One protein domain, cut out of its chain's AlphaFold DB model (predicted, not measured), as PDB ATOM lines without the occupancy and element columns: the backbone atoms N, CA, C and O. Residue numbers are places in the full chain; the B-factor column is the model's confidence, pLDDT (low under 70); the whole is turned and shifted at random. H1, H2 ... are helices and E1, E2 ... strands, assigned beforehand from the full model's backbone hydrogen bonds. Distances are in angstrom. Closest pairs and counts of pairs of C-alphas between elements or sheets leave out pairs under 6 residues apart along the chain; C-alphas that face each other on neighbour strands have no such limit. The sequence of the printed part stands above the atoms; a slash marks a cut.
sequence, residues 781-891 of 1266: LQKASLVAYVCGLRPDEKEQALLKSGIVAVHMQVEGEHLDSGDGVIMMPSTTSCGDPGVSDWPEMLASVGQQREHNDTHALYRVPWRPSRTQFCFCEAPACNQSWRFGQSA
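What this domain is: This is residues 781 to 891 of the 1266 residues of the protein "Hypothetical protein" of Symbiodinium pilosum (UniProt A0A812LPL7). This is a small sandwich, two sheets face to face: the strongly twisted sheet of E1, E2, E5 and E4 is covered on one face by the two-strand sheet of E3 and E6, whose strands cross its own at 53 degrees. The short helix H1 sits near E3. The 111 printed residues hold six named strands and one named helix, in the order E1 E2 E3 H1 E4 E5 E6; under half are in these elements, and the class is mostly strand. Both sheets are antiparallel, the larger ordered E1 - E2 - E5 - E4; the whole is compact, with a radius of gyration of the C-alphas of 13.2 A and spans of 36 by 31 by 25 A.

How they stand to each other: Start at edge strand E1, residues 781 to 790, in an antiparallel hairpin with E2, residues 808 to 817; N 785 and O 813 are within hydrogen-bond range at 2.9 A. E2 is also antiparallel to E5, residues 859 to 866, with N 812 and O 862 at 2.8 A. E5 forms a hairpin with edge strand E4, residues 851 to 855, with N 853 and O 861 at 2.8 A. In the other sheet, E3, residues 824 to 829, and E6, residues 871 to 876, have N 826 and O 874 at 2.9 A. Between the sheets, the closest C-alphas of E3 and E5, Ile 826 and Val 864, are 7.0 A apart. H1, residues 842 to 846, is not on the four-strand sheet; its O i to N i+4 pair is within hydrogen-bond range.

Where its parts are: Find C-alpha 781 at (109.114, 140.690, 144.411), where E1 begins its 23.4 A. E2 runs 28.4 A, E5 20.4 A; E6 ends at C-alpha 876, (114.873, 134.899, 140.939).

The domain as a whole: The printed part has no cut. The links E1 to E2 and E3 to H1 are long. Confidence is low, under 70, at 37 residues, among them 787 to 809.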
ATOM      1  N   LEU A 781     108.636 140.190 143.128       88.81
ATOM      2  CA  LEU A 781     109.114 140.690 144.411       88.81
ATOM      3  C   LEU A 781     108.536 142.087 144.664       88.81
ATOM      4  O   LEU A 781     108.868 143.035 143.952       88.81
ATOM      5  N   GLN A 782     107.710 142.232 145.698       88.56
ATOM      6  CA  GLN A 782     107.224 143.540 146.147       88.56
ATOM      7  C   GLN A 782     108.067 144.075 147.302       88.56
ATOM      8  O   GLN A 782     108.452 145.247 147.317       88.56
ATOM      9  N   LYS A 783     108.373 143.214 148.277       85.81
ATOM     10  CA  LYS A 783     109.112 143.589 149.479       85.81
ATOM     11  C   LYS A 783     109.907 142.406 150.018       85.81
ATOM     12  O   LYS A 783     109.504 141.257 149.918       85.81
ATOM     13  N   ALA A 784     111.059 142.707 150.602       82.25
ATOM     14  CA  ALA A 784     111.862 141.754 151.350       82.25
ATOM     15  C   ALA A 784     112.133 142.335 152.737       82.25
ATOM     16  O   ALA A 784     112.577 143.481 152.856       82.25
ATOM     17  N   SER A 785     111.868 141.557 153.780       80.12
ATOM     18  CA  SER A 785     112.152 141.925 155.164       80.12
ATOM     19  C   SER A 785     112.838 140.789 155.901       80.12
ATOM     20  O   SER A 785     112.512 139.616 155.741       80.12
ATOM     21  N   LEU A 786     113.798 141.154 156.741       71.88
ATOM     22  CA  LEU A 786     114.411 140.231 157.677       71.88
ATOM     23  C   LEU A 786     113.450 139.985 158.843       71.88
ATOM     24  O   LEU A 786     112.988 140.947 159.451       71.88
ATOM     25  N   VAL A 787     113.178 138.716 159.153       69.81
ATOM     26  CA  VAL A 787     112.239 138.336 160.223       69.81
ATOM     27  C   VAL A 787     112.959 137.780 161.442       69.81
ATOM     28  O   VAL A 787     112.563 138.081 162.564       69.81
ATOM     29  N   ALA A 788     114.027 136.998 161.255       62.12
ATOM     30  CA  ALA A 788     114.748 136.403 162.379       62.12
ATOM     31  C   ALA A 788     116.232 136.134 162.085       62.12
ATOM     32  O   ALA A 788     116.629 135.864 160.946       62.12
ATOM     33  N   TYR A 789     117.037 136.155 163.150       61.81
ATOM     34  CA  TYR A 789     118.421 135.681 163.165       61.81
ATOM     35  C   TYR A 789     118.461 134.250 163.684       61.81
ATOM     36  O   TYR A 789     117.906 133.962 164.742       61.81
ATOM     37  N   VAL A 790     119.164 133.366 162.982       53.09
ATOM     38  CA  VAL A 790     119.441 132.017 163.478       53.09
ATOM     39  C   VAL A 790     120.944 131.884 163.682       53.09
ATOM     40  O   VAL A 790     121.715 131.646 162.749       53.09
ATOM     41  N   CYS A 791     121.369 132.060 164.931       44.66
ATOM     42  CA  CYS A 791     122.721 131.749 165.376       44.66
ATOM     43  C   CYS A 791     122.795 130.265 165.774       44.66
ATOM     44  O   CYS A 791     122.066 129.835 166.659       44.66
ATOM     45  N   GLY A 792     123.710 129.494 165.170       44.22
ATOM     46  CA  GLY A 792     124.180 128.237 165.776       44.22
ATOM     47  C   GLY A 792     123.659 126.901 165.233       44.22
ATOM     48  O   GLY A 792     123.683 125.928 165.977       44.22
ATOM     49  N   LEU A 793     123.273 126.784 163.958       40.44
ATOM     50  CA  LEU A 793     122.974 125.471 163.359       40.44
ATOM     51  C   LEU A 793     124.048 125.068 162.343       40.44
ATOM     52  O   LEU A 793     124.294 125.797 161.380       40.44
ATOM     53  N   ARG A 794     124.688 123.911 162.578       40.44
ATOM     54  CA  ARG A 794     125.600 123.262 161.620       40.44
ATOM     55  C   ARG A 794     124.832 123.026 160.306       40.44
ATOM     56  O   ARG A 794     123.693 122.564 160.370       40.44
ATOM     57  N   PRO A 795     125.422 123.347 159.146       41.81
ATOM     58  CA  PRO A 795     124.810 123.063 157.856       41.81
ATOM     59  C   PRO A 795     124.822 121.545 157.586       41.81
ATOM     60  O   PRO A 795     125.610 120.811 158.196       41.81
ATOM     61  N   ASP A 796     123.920 121.089 156.716       43.19
ATOM     62  CA  ASP A 796     123.657 119.673 156.407       43.19
ATOM     63  C   ASP A 796     124.949 118.952 155.944       43.19
ATOM     64  O   ASP A 796     125.887 119.599 155.473       43.19
ATOM     65  N   GLU A 797     125.061 117.620 156.049       43.91
ATOM     66  CA  GLU A 797     126.318 116.892 155.731       43.91
ATOM     67  C   GLU A 797     126.833 117.169 154.303       43.91
ATOM     68  O   GLU A 797     128.040 117.158 154.053       43.91
ATOM     69  N   LYS A 798     125.930 117.500 153.370       43.31
ATOM     70  CA  LYS A 798     126.271 117.911 151.996       43.31
ATOM     71  C   LYS A 798     126.820 119.341 151.891       43.31
ATOM     72  O   LYS A 798     127.555 119.641 150.955       43.31
ATOM     73  N   GLU A 799     126.506 120.210 152.847       43.16
ATOM     74  CA  GLU A 799     126.913 121.620 152.907       43.16
ATOM     75  C   GLU A 799     128.222 121.833 153.703       43.16
ATOM     76  O   GLU A 799     128.892 122.861 153.553       43.16
ATOM     77  N   GLN A 800     128.653 120.844 154.500       44.94
ATOM     78  CA  GLN A 800     129.895 120.899 155.290       44.94
ATOM     79  C   GLN A 800     131.171 121.063 154.445       44.94
ATOM     80  O   GLN A 800     132.185 121.559 154.941       44.94
ATOM     81  N   ALA A 801     131.139 120.689 153.162       42.06
ATOM     82  CA  ALA A 801     132.285 120.842 152.266       42.06
ATOM     83  C   ALA A 801     132.551 122.306 151.850       42.06
ATOM     84  O   ALA A 801     133.681 122.626 151.475       42.06
ATOM     85  N   LEU A 802     131.552 123.196 151.946       41.31
ATOM     86  CA  LEU A 802     131.621 124.589 151.472       41.31
ATOM     87  C   LEU A 802     131.730 125.636 152.599       41.31
ATOM     88  O   LEU A 802     132.203 126.743 152.358       41.31
ATOM     89  N   LEU A 803     131.356 125.308 153.840       46.12
ATOM     90  CA  LEU A 803     131.176 126.291 154.922       46.12
ATOM     91  C   LEU A 803     132.213 126.120 156.051       46.12
ATOM     92  O   LEU A 803     131.911 125.637 157.139       46.12
ATOM     93  N   LYS A 804     133.464 126.537 155.800       39.16
ATOM     94  CA  LYS A 804     134.577 126.499 156.783       39.16
ATOM     95  C   LYS A 804     134.702 127.731 157.693       39.16
ATOM     96  O   LYS A 804     135.643 127.811 158.480       39.16
ATOM     97  N   SER A 805     133.779 128.683 157.639       42.16
ATOM     98  CA  SER A 805     133.816 129.887 158.479       42.16
ATOM     99  C   SER A 805     132.430 130.176 159.033       42.16
ATOM    100  O   SER A 805     131.478 130.179 158.261       42.16
ATOM    101  N   GLY A 806     132.324 130.411 160.345       47.22
ATOM    102  CA  GLY A 806     131.071 130.656 161.066       47.22
ATOM    103  C   GLY A 806     130.228 131.780 160.464       47.22
ATOM    104  O   GLY A 806     130.398 132.947 160.808       47.22
ATOM    105  N   ILE A 807     129.320 131.404 159.570       50.06
ATOM    106  CA  ILE A 807     128.355 132.282 158.917       50.06
ATOM    107  C   ILE A 807     127.026 132.167 159.672       50.06
ATOM    108  O   ILE A 807     126.549 131.068 159.947       50.06
ATOM    109  N   VAL A 808     126.446 133.314 160.025       58.44
ATOM    110  CA  VAL A 808     125.090 133.434 160.587       58.44
ATOM    111  C   VAL A 808     124.092 133.144 159.464       58.44
ATOM    112  O   VAL A 808     124.326 133.567 158.339       58.44
ATOM    113  N   ALA A 809     122.996 132.429 159.714       64.69
ATOM    114  CA  ALA A 809     121.906 132.322 158.740       64.69
ATOM    115  C   ALA A 809     120.783 133.282 159.140       64.69
ATOM    116  O   ALA A 809     120.478 133.436 160.323       64.69
ATOM    117  N   VAL A 810     120.164 133.922 158.156       70.12
ATOM    118  CA  VAL A 810     119.027 134.818 158.361       70.12
ATOM    119  C   VAL A 810     117.764 134.231 157.747       70.12
ATOM    120  O   VAL A 810     117.812 133.645 156.665       70.12
ATOM    121  N   HIS A 811     116.636 134.388 158.439       77.25
ATOM    122  CA  HIS A 811     115.314 134.126 157.880       77.25
ATOM    123  C   HIS A 811     114.764 135.416 157.284       77.25
ATOM    124  O   HIS A 811     114.567 136.417 157.980       77.25
ATOM    125  N   MET A 812     114.530 135.381 155.980       76.31
ATOM    126  CA  MET A 812     114.026 136.492 155.199       76.31
ATOM    127  C   MET A 812     112.631 136.165 154.693       76.31
ATOM    128  O   MET A 812     112.429 135.160 154.020       76.31
ATOM    129  N   GLN A 813     111.682 137.040 154.989       84.31
ATOM    130  CA  GLN A 813     110.352 136.991 154.414       84.31
ATOM    131  C   GLN A 813     110.327 137.852 153.158       84.31
ATOM    132  O   GLN A 813     110.631 139.046 153.181       84.31
ATOM    133  N   VAL A 814     109.990 137.209 152.053       86.25
ATOM    134  CA  VAL A 814     109.676 137.826 150.775       86.25
ATOM    135  C   VAL A 814     108.167 137.974 150.697       86.25
ATOM    136  O   VAL A 814     107.444 137.005 150.893       86.25
ATOM    137  N   GLU A 815     107.715 139.184 150.406       87.25
ATOM    138  CA  GLU A 815     106.339 139.520 150.066       87.25
ATOM    139  C   GLU A 815     106.282 139.822 148.567       87.25
ATOM    140  O   GLU A 815     107.132 140.539 148.020       87.25
ATOM    141  N   GLY A 816     105.287 139.270 147.892       86.75
ATOM    142  CA  GLY A 816     105.201 139.329 146.447       86.75
ATOM    143  C   GLY A 816     103.857 138.892 145.894       86.75
ATOM    144  O   GLY A 816     102.889 138.703 146.625       86.75
ATOM    145  N   GLU A 817     103.813 138.719 144.581       88.75
ATOM    146  CA  GLU A 817     102.683 138.129 143.864       88.75
ATOM    147  C   GLU A 817     103.176 136.932 143.057       88.75
ATOM    148  O   GLU A 817     104.309 136.938 142.571       88.75
ATOM    149  N   HIS A 818     102.318 135.924 142.891       89.12
ATOM    150  CA  HIS A 818     102.605 134.734 142.083       89.12
ATOM    151  C   HIS A 818     103.875 133.987 142.509       89.12
ATOM    152  O   HIS A 818     104.573 133.410 141.676       89.12
ATOM    153  N   LEU A 819     104.177 133.986 143.811       88.50
ATOM    154  CA  LEU A 819     105.327 133.249 144.323       88.50
ATOM    155  C   LEU A 819     105.105 131.735 144.143       88.50
ATOM    156  O   LEU A 819     103.977 131.233 144.277       88.50
ATOM    157  N   ASP A 820     106.185 130.990 143.923       89.00
ATOM    158  CA  ASP A 820     106.222 129.526 143.817       89.00
ATOM    159  C   ASP A 820     107.371 128.918 144.643       89.00
ATOM    160  O   ASP A 820     108.356 129.569 144.984       89.00
ATOM    161  N   SER A 821     107.248 127.630 144.961       85.06
ATOM    162  CA  SER A 821     108.278 126.814 145.619       85.06
ATOM    163  C   SER A 821     109.630 126.732 144.885       85.06
ATOM    164  O   SER A 821     110.622 126.274 145.452       85.06
ATOM    165  N   GLY A 822     109.662 127.079 143.596       86.06
ATOM    166  CA  GLY A 822     110.874 127.098 142.777       86.06
ATOM    167  C   GLY A 822     111.601 128.445 142.742       86.06
ATOM    168  O   GLY A 822     112.622 128.545 142.055       86.06
ATOM    169  N   ASP A 823     111.058 129.474 143.400       90.31
ATOM    170  CA  ASP A 823     111.642 130.814 143.449       90.31
ATOM    171  C   ASP A 823     112.898 130.808 144.333       90.31
ATOM    172  O   ASP A 823     112.968 130.110 145.345       90.31
ATOM    173  N   GLY A 824     113.901 131.604 143.972       89.06
ATOM    174  CA  GLY A 824     115.185 131.667 144.658       89.06
ATOM    175  C   GLY A 824     115.525 133.067 145.150       89.06
ATOM    176  O   GLY A 824     115.222 134.069 144.505       89.06
ATOM    177  N   VAL A 825     116.258 133.141 146.259       88.06
ATOM    178  CA  VAL A 825     116.824 134.393 146.782       88.06
ATOM    179  C   VAL A 825     118.320 134.237 146.993       88.06
ATOM    180  O   VAL A 825     118.775 133.216 147.502       88.06
ATOM    181  N   ILE A 826     119.082 135.274 146.661       86.19
ATOM    182  CA  ILE A 826     120.498 135.395 147.013       86.19
ATOM    183  C   ILE A 826     120.790 136.765 147.620       86.19
ATOM    184  O   ILE A 826     120.087 137.751 147.380       86.19
ATOM    185  N   MET A 827     121.884 136.827 148.371       80.12
ATOM    186  CA  MET A 827     122.460 138.076 148.853       80.12
ATOM    187  C   MET A 827     123.681 138.446 148.017       80.12
ATOM    188  O   MET A 827     124.625 137.666 147.914       80.12
ATOM    189  N   MET A 828     123.678 139.659 147.471       78.38
ATOM    190  CA  MET A 828     124.767 140.204 146.661       78.38
ATOM    191  C   MET A 828     125.366 141.439 147.331       78.38
ATOM    192  O   MET A 828     124.649 142.160 148.023       78.38
ATOM    193  N   PRO A 829     126.657 141.755 147.134       78.81
ATOM    194  CA  PRO A 829     127.192 143.056 147.516       78.81
ATOM    195  C   PRO A 829     126.377 144.187 146.873       78.81
ATOM    196  O   PRO A 829     126.073 144.141 145.685       78.81
ATOM    197  N   SER A 830     126.070 145.233 147.639       78.25
ATOM    198  CA  SER A 830     125.356 146.433 147.153       78.25
ATOM    199  C   SER A 830     126.048 147.135 145.972       78.25
ATOM    200  O   SER A 830     125.416 147.888 145.239       78.25
ATOM    201  N   THR A 831     127.342 146.883 145.753       79.62
ATOM    202  CA  THR A 831     128.117 147.394 144.609       79.62
ATOM    203  C   THR A 831     127.849 146.660 143.294       79.62
ATOM    204  O   THR A 831     128.318 147.114 142.253       79.62
ATOM    205  N   THR A 832     127.143 145.529 143.327       80.31
ATOM    206  CA  THR A 832     126.980 144.616 142.191       80.31
ATOM    207  C   THR A 832     125.511 144.482 141.844       80.31
ATOM    208  O   THR A 832     124.756 143.977 142.665       80.31
ATOM    209  N   SER A 833     125.092 144.887 140.644       83.44
ATOM    210  CA  SER A 833     123.689 144.793 140.223       83.44
ATOM    211  C   SER A 833     123.178 143.349 140.195       83.44
ATOM    212  O   SER A 833     123.873 142.443 139.730       83.44
ATOM    213  N   CYS A 834     121.941 143.157 140.651       85.19
ATOM    214  CA  CYS A 834     121.206 141.905 140.505       85.19
ATOM    215  C   CYS A 834     121.190 141.459 139.033       85.19
ATOM    216  O   CYS A 834     120.961 142.280 138.150       85.19
ATOM    217  N   GLY A 835     121.502 140.185 138.778       80.06
ATOM    218  CA  GLY A 835     121.539 139.592 137.439       80.06
ATOM    219  C   GLY A 835     122.847 139.769 136.653       80.06
ATOM    220  O   GLY A 835     122.957 139.235 135.553       80.06
ATOM    221  N   ASP A 836     123.868 140.457 137.172       80.06
ATOM    222  CA  ASP A 836     125.117 140.685 136.422       80.06
ATOM    223  C   ASP A 836     125.877 139.369 136.151       80.06
ATOM    224  O   ASP A 836     126.412 138.789 137.092       80.06
ATOM    225  N   PRO A 837     126.009 138.882 134.902       68.06
ATOM    226  CA  PRO A 837     126.713 137.631 134.621       68.06
ATOM    227  C   PRO A 837     128.239 137.717 134.813       68.06
ATOM    228  O   PRO A 837     128.898 136.679 134.817       68.06
ATOM    229  N   GLY A 838     128.812 138.917 134.969       69.12
ATOM    230  CA  GLY A 838     130.258 139.164 135.033       69.12
ATOM    231  C   GLY A 838     130.929 138.918 136.391       69.12
ATOM    232  O   GLY A 838     132.143 139.093 136.503       69.12
ATOM    233  N   VAL A 839     130.183 138.525 137.428       75.38
ATOM    234  CA  VAL A 839     130.736 138.319 138.780       75.38
ATOM    235  C   VAL A 839     131.473 136.976 138.857       75.38
ATOM    236  O   VAL A 839     130.901 135.923 138.587       75.38
ATOM    237  N   SER A 840     132.748 136.981 139.251       69.38
ATOM    238  CA  SER A 840     133.589 135.769 139.280       69.38
ATOM    239  C   SER A 840     133.113 134.696 140.267       69.38
ATOM    240  O   SER A 840     133.337 133.510 140.041       69.38
ATOM    241  N   ASP A 841     132.426 135.108 141.333       69.38
ATOM    242  CA  ASP A 841     132.134 134.261 142.496       69.38
ATOM    243  C   ASP A 841     130.711 133.657 142.450       69.38
ATOM    244  O   ASP A 841     130.215 133.102 143.432       69.38
ATOM    245  N   TRP A 842     130.029 133.746 141.300       73.38
ATOM    246  CA  TRP A 842     128.672 133.219 141.105       73.38
ATOM    247  C   TRP A 842     128.480 131.746 141.477       73.38
ATOM    248  O   TRP A 842     127.464 131.452 142.100       73.38
ATOM    249  N   PRO A 843     129.389 130.811 141.140       69.44
ATOM    250  CA  PRO A 843     129.208 129.407 141.502       69.44
ATOM    251  C   PRO A 843     129.116 129.179 143.018       69.44
ATOM    252  O   PRO A 843     128.328 128.351 143.465       69.44
ATOM    253  N   GLU A 844     129.878 129.940 143.811       68.88
ATOM    254  CA  GLU A 844     129.846 129.867 145.276       68.88
ATOM    255  C   GLU A 844     128.552 130.483 145.833       68.88
ATOM    256  O   GLU A 844     127.941 129.934 146.746       68.88
ATOM    257  N   MET A 845     128.087 131.586 145.238       69.19
ATOM    258  CA  MET A 845     126.841 132.250 145.638       69.19
ATOM    259  C   MET A 845     125.584 131.472 145.221       69.19
ATOM    260  O   MET A 845     124.618 131.415 145.981       69.19
ATOM    261  N   LEU A 846     125.596 130.804 144.067       65.00
ATOM    262  CA  LEU A 846     124.513 129.918 143.623       65.00
ATOM    263  C   LEU A 846     124.427 128.639 144.466       65.00
ATOM    264  O   LEU A 846     123.342 128.093 144.640       65.00
ATOM    265  N   ALA A 847     125.542 128.188 145.045       64.12
ATOM    266  CA  ALA A 847     125.518 127.139 146.065       64.12
ATOM    267  C   ALA A 847     124.873 127.609 147.385       64.12
ATOM    268  O   ALA A 847     124.574 126.788 148.245       64.12
ATOM    269  N   SER A 848     124.647 128.919 147.534       65.88
ATOM    270  CA  SER A 848     124.070 129.562 148.717       65.88
ATOM    271  C   SER A 848     122.682 130.173 148.480       65.88
ATOM    272  O   SER A 848     122.247 131.026 149.256       65.88
ATOM    273  N   VAL A 849     121.992 129.762 147.405       75.56
ATOM    274  CA  VAL A 849     120.597 130.163 147.155       75.56
ATOM    275  C   VAL A 849     119.753 129.796 148.366       75.56
ATOM    276  O   VAL A 849     119.827 128.679 148.876       75.56
ATOM    277  N   GLY A 850     118.973 130.767 148.835       70.38
ATOM    278  CA  GLY A 850     118.174 130.634 150.034       70.38
ATOM    279  C   GLY A 850     117.265 129.418 149.960       70.38
ATOM    280  O   GLY A 850     116.502 129.267 149.007       70.38
ATOM    281  N   GLN A 851     117.328 128.562 150.976       73.88
ATOM    282  CA  GLN A 851     116.428 127.424 151.060       73.88
ATOM    283  C   GLN A 851     115.062 127.928 151.520       73.88
ATOM    284  O   GLN A 851     114.931 128.500 152.607       73.88
ATOM    285  N   GLN A 852     114.049 127.722 150.689       75.75
ATOM    286  CA  GLN A 852     112.673 128.052 151.020       75.75
ATOM    287  C   GLN A 852     112.166 127.127 152.132       75.75
ATOM    288  O   GLN A 852     112.322 125.907 152.059       75.75
ATOM    289  N   ARG A 853     111.602 127.713 153.189       76.19
ATOM    290  CA  ARG A 853     111.082 127.002 154.368       76.19
ATOM    291  C   ARG A 853     109.564 126.976 154.382       76.19
ATOM    292  O   ARG A 853     108.976 125.937 154.662       76.19
ATOM    293  N   GLU A 854     108.957 128.102 154.037       73.44
ATOM    294  CA  GLU A 854     107.509 128.273 153.989       73.44
ATOM    295  C   GLU A 854     107.120 129.071 152.752       73.44
ATOM    296  O   GLU A 854     107.882 129.911 152.262       73.44
ATOM    297  N   HIS A 855     105.932 128.786 152.230       77.88
ATOM    298  CA  HIS A 855     105.464 129.375 150.990       77.88
ATOM    299  C   HIS A 855     103.948 129.482 150.954       77.88
ATOM    300  O   HIS A 855     103.234 128.525 151.248       77.88
ATOM    301  N   ASN A 856     103.480 130.643 150.525       82.12
ATOM    302  CA  ASN A 856     102.177 130.834 149.925       82.12
ATOM    303  C   ASN A 856     102.316 131.802 148.735       82.12
ATOM    304  O   ASN A 856     103.383 132.359 148.480       82.12
ATOM    305  N   ASP A 857     101.223 132.042 148.019       80.62
ATOM    306  CA  ASP A 857     101.204 132.827 146.775       80.62
ATOM    307  C   ASP A 857     101.703 134.275 146.912       80.62
ATOM    308  O   ASP A 857     102.037 134.902 145.906       80.62
ATOM    309  N   THR A 858     101.752 134.795 148.141       86.50
ATOM    310  CA  THR A 858     102.095 136.191 148.446       86.50
ATOM    311  C   THR A 858     103.265 136.354 149.410       86.50
ATOM    312  O   THR A 858     103.831 137.437 149.502       86.50
ATOM    313  N   HIS A 859     103.641 135.298 150.132       87.81
ATOM    314  CA  HIS A 859     104.683 135.308 151.146       87.81
ATOM    315  C   HIS A 859     105.543 134.051 151.030       87.81
ATOM    316  O   HIS A 859     105.033 132.932 150.976       87.81
ATOM    317  N   ALA A 860     106.857 134.223 151.063       85.94
ATOM    318  CA  ALA A 860     107.813 133.127 151.087       85.94
ATOM    319  C   ALA A 860     108.884 133.393 152.142       85.94
ATOM    320  O   ALA A 860     109.409 134.501 152.234       85.94
ATOM    321  N   LEU A 861     109.218 132.381 152.941       84.44
ATOM    322  CA  LEU A 861     110.284 132.468 153.932       84.44
ATOM    323  C   LEU A 861     111.527 131.744 153.411       84.44
ATOM    324  O   LEU A 861     111.504 130.530 153.205       84.44
ATOM    325  N   TYR A 862     112.616 132.485 153.233       83.69
ATOM    326  CA  TYR A 862     113.909 131.980 152.785       83.69
ATOM    327  C   TYR A 862     114.925 131.997 153.912       83.69
ATOM    328  O   TYR A 862     115.063 132.986 154.631       83.69
ATOM    329  N   ARG A 863     115.706 130.925 154.022       79.44
ATOM    330  CA  ARG A 863     116.898 130.889 154.867       79.44
ATOM    331  C   ARG A 863     118.127 131.176 154.014       79.44
ATOM    332  O   ARG A 863     118.465 130.360 153.164       79.44
ATOM    333  N   VAL A 864     118.794 132.307 154.247       77.12
ATOM    334  CA  VAL A 864     119.943 132.765 153.445       77.12
ATOM    335  C   VAL A 864     121.182 132.920 154.340       77.12
ATOM    336  O   VAL A 864     121.063 133.431 155.458       77.12
ATOM    337  N   PRO A 865     122.379 132.484 153.913       73.06
ATOM    338  CA  PRO A 865     123.608 132.734 154.662       73.06
ATOM    339  C   PRO A 865     123.964 134.229 154.678       73.06
ATOM    340  O   PRO A 865     124.069 134.879 153.640       73.06
ATOM    341  N   TRP A 866     124.186 134.772 155.873       70.38
ATOM    342  CA  TRP A 866     124.478 136.182 156.115       70.38
ATOM    343  C   TRP A 866     125.976 136.479 156.033       70.38
ATOM    344  O   TRP A 866     126.784 135.932 156.788       70.38
ATOM    345  N   ARG A 867     126.358 137.430 155.174       65.88
ATOM    346  CA  ARG A 867     127.718 137.987 155.132       65.88
ATOM    347  C   ARG A 867     127.701 139.419 155.688       65.88
ATOM    348  O   ARG A 867     126.902 140.218 155.205       65.88
ATOM    349  N   PRO A 868     128.581 139.785 156.643       55.94
ATOM    350  CA  PRO A 868     128.560 141.079 157.346       55.94
ATOM    351  C   PRO A 868     129.015 142.295 156.501       55.94
ATOM    352  O   PRO A 868     129.779 143.139 156.955       55.94
ATOM    353  N   SER A 869     128.541 142.426 155.262       61.44
ATOM    354  CA  SER A 869     128.832 143.556 154.368       61.44
ATOM    355  C   SER A 869     127.538 144.221 153.884       61.44
ATOM    356  O   SER A 869     126.459 143.644 154.022       61.44
ATOM    357  N   ARG A 870     127.623 145.439 153.323       64.12
ATOM    358  CA  ARG A 870     126.466 146.101 152.692       64.12
ATOM    359  C   ARG A 870     125.988 145.255 151.518       64.12
ATOM    360  O   ARG A 870     126.617 145.265 150.456       64.12
ATOM    361  N   THR A 871     124.905 144.531 151.728       72.25
ATOM    362  CA  THR A 871     124.356 143.557 150.794       72.25
ATOM    363  C   THR A 871     122.970 143.997 150.346       72.25
ATOM    364  O   THR A 871     122.240 144.635 151.098       72.25
ATOM    365  N   GLN A 872     122.635 143.680 149.104       80.44
ATOM    366  CA  GLN A 872     121.298 143.793 148.549       80.44
ATOM    367  C   GLN A 872     120.750 142.404 148.233       80.44
ATOM    368  O   GLN A 872     121.507 141.453 148.018       80.44
ATOM    369  N   PHE A 873     119.428 142.299 148.203       82.81
ATOM    370  CA  PHE A 873     118.740 141.053 147.906       82.81
ATOM    371  C   PHE A 873     118.408 140.989 146.428       82.81
ATOM    372  O   PHE A 873     117.800 141.918 145.895       82.81
ATOM    373  N   CYS A 874     118.779 139.876 145.805       87.69
ATOM    374  CA  CYS A 874     118.386 139.573 144.445       87.69
ATOM    375  C   CYS A 874     117.469 138.354 144.461       87.69
ATOM    376  O   CYS A 874     117.782 137.327 145.065       87.69
ATOM    377  N   PHE A 875     116.326 138.487 143.808       90.88
ATOM    378  CA  PHE A 875     115.300 137.467 143.694       90.88
ATOM    379  C   PHE A 875     115.267 136.936 142.266       90.88
ATOM    380  O   PHE A 875     115.422 137.688 141.299       90.88
ATOM    381  N   CYS A 876     115.091 135.626 142.168       90.50
ATOM    382  CA  CYS A 876     114.873 134.899 140.939       90.50
ATOM    383  C   CYS A 876     113.525 134.197 141.023       90.50
ATOM    384  O   CYS A 876     113.264 133.432 141.946       90.50
ATOM    385  N   GLU A 877     112.699 134.421 140.019       91.31
ATOM    386  CA  GLU A 877     111.448 133.708 139.839       91.31
ATOM    387  C   GLU A 877     111.645 132.330 139.183       91.31
ATOM    388  O   GLU A 877     112.488 132.133 138.298       91.31
ATOM    389  N   ALA A 878     110.821 131.374 139.590       87.69
ATOM    390  CA  ALA A 878     110.766 130.014 139.097       87.69
ATOM    391  C   ALA A 878     110.364 129.949 137.613       87.69
ATOM    392  O   ALA A 878     109.600 130.789 137.127       87.69
ATOM    393  N   PRO A 879     110.791 128.900 136.882       84.75
ATOM    394  CA  PRO A 879     111.660 127.796 137.300       84.75
ATOM    395  C   PRO A 879     113.133 128.042 136.937       84.75
ATOM    396  O   PRO A 879     113.431 128.826 136.042       84.75
ATOM    397  N   ALA A 880     114.052 127.272 137.527       78.38
ATOM    398  CA  ALA A 880     115.487 127.248 137.194       78.38
ATOM    399  C   ALA A 880     116.300 128.489 137.623       78.38
ATOM    400  O   ALA A 880     116.985 129.124 136.819       78.38
ATOM    401  N   CYS A 881     116.307 128.769 138.928       84.56
ATOM    402  CA  CYS A 881     117.164 129.771 139.574       84.56
ATOM    403  C   CYS A 881     118.619 129.314 139.781       84.56
ATOM    404  O   CYS A 881     119.199 129.485 140.849       84.56
ATOM    405  N   ASN A 882     119.217 128.701 138.757       81.12
ATOM    406  CA  ASN A 882     120.580 128.158 138.793       81.12
ATOM    407  C   ASN A 882     121.580 128.937 137.921       81.12
ATOM    408  O   ASN A 882     122.725 128.513 137.777       81.12
ATOM    409  N   GLN A 883     121.160 130.052 137.322       80.75
ATOM    410  CA  GLN A 883     122.008 130.918 136.505       80.75
ATOM    411  C   GLN A 883     122.003 132.334 137.078       80.75
ATOM    412  O   GLN A 883     120.974 132.830 137.520       80.75
ATOM    413  N   SER A 884     123.159 132.989 137.052       77.94
ATOM    414  CA  SER A 884     123.386 134.314 137.642       77.94
ATOM    415  C   SER A 884     122.421 135.390 137.149       77.94
ATOM    416  O   SER A 884     121.815 136.107 137.941       77.94
ATOM    417  N   TRP A 885     122.224 135.449 135.834       78.69
ATOM    418  CA  TRP A 885     121.368 136.436 135.175       78.69
ATOM    419  C   TRP A 885     119.875 136.289 135.482       78.69
ATOM    420  O   TRP A 885     119.102 137.177 135.141       78.69
ATOM    421  N   ARG A 886     119.470 135.199 136.148       85.06
ATOM    422  CA  ARG A 886     118.084 134.956 136.566       85.06
ATOM    423  C   ARG A 886     117.683 135.722 137.825       85.06
ATOM    424  O   ARG A 886     116.497 135.883 138.074       85.06
ATOM    425  N   PHE A 887     118.641 136.196 138.616       87.44
ATOM    426  CA  PHE A 887     118.373 136.949 139.841       87.44
ATOM    427  C   PHE A 887     118.255 138.443 139.542       87.44
ATOM    428  O   PHE A 887     119.093 139.217 139.992       87.44
ATOM    429  N   GLY A 888     117.275 138.835 138.726       84.81
ATOM    430  CA  GLY A 888     117.135 140.205 138.215       84.81
ATOM    431  C   GLY A 888     116.363 141.163 139.128       84.81
ATOM    432  O   GLY A 888     116.552 142.374 139.041       84.81
ATOM    433  N   GLN A 889     115.514 140.651 140.024       88.12
ATOM    434  CA  GLN A 889     114.637 141.488 140.849       88.12
ATOM    435  C   GLN A 889     115.342 141.916 142.142       88.12
ATOM    436  O   GLN A 889     115.910 141.078 142.837       88.12
ATOM    437  N   SER A 890     115.274 143.201 142.500       86.25
ATOM    438  CA  SER A 890     115.862 143.741 143.737       86.25
ATOM    439  C   SER A 890     114.815 144.436 144.604       86.25
ATOM    440  O   SER A 890     114.028 145.229 144.085       86.25
ATOM    441  N   ALA A 891     114.839 144.221 145.920       73.38
ATOM    442  CA  ALA A 891     114.020 145.002 146.851       73.38
ATOM    443  C   ALA A 891     114.730 146.315 147.246       73.38
ATOM    444  O   ALA A 891     115.935 146.291 147.512       73.38
TER     445      ALA A 891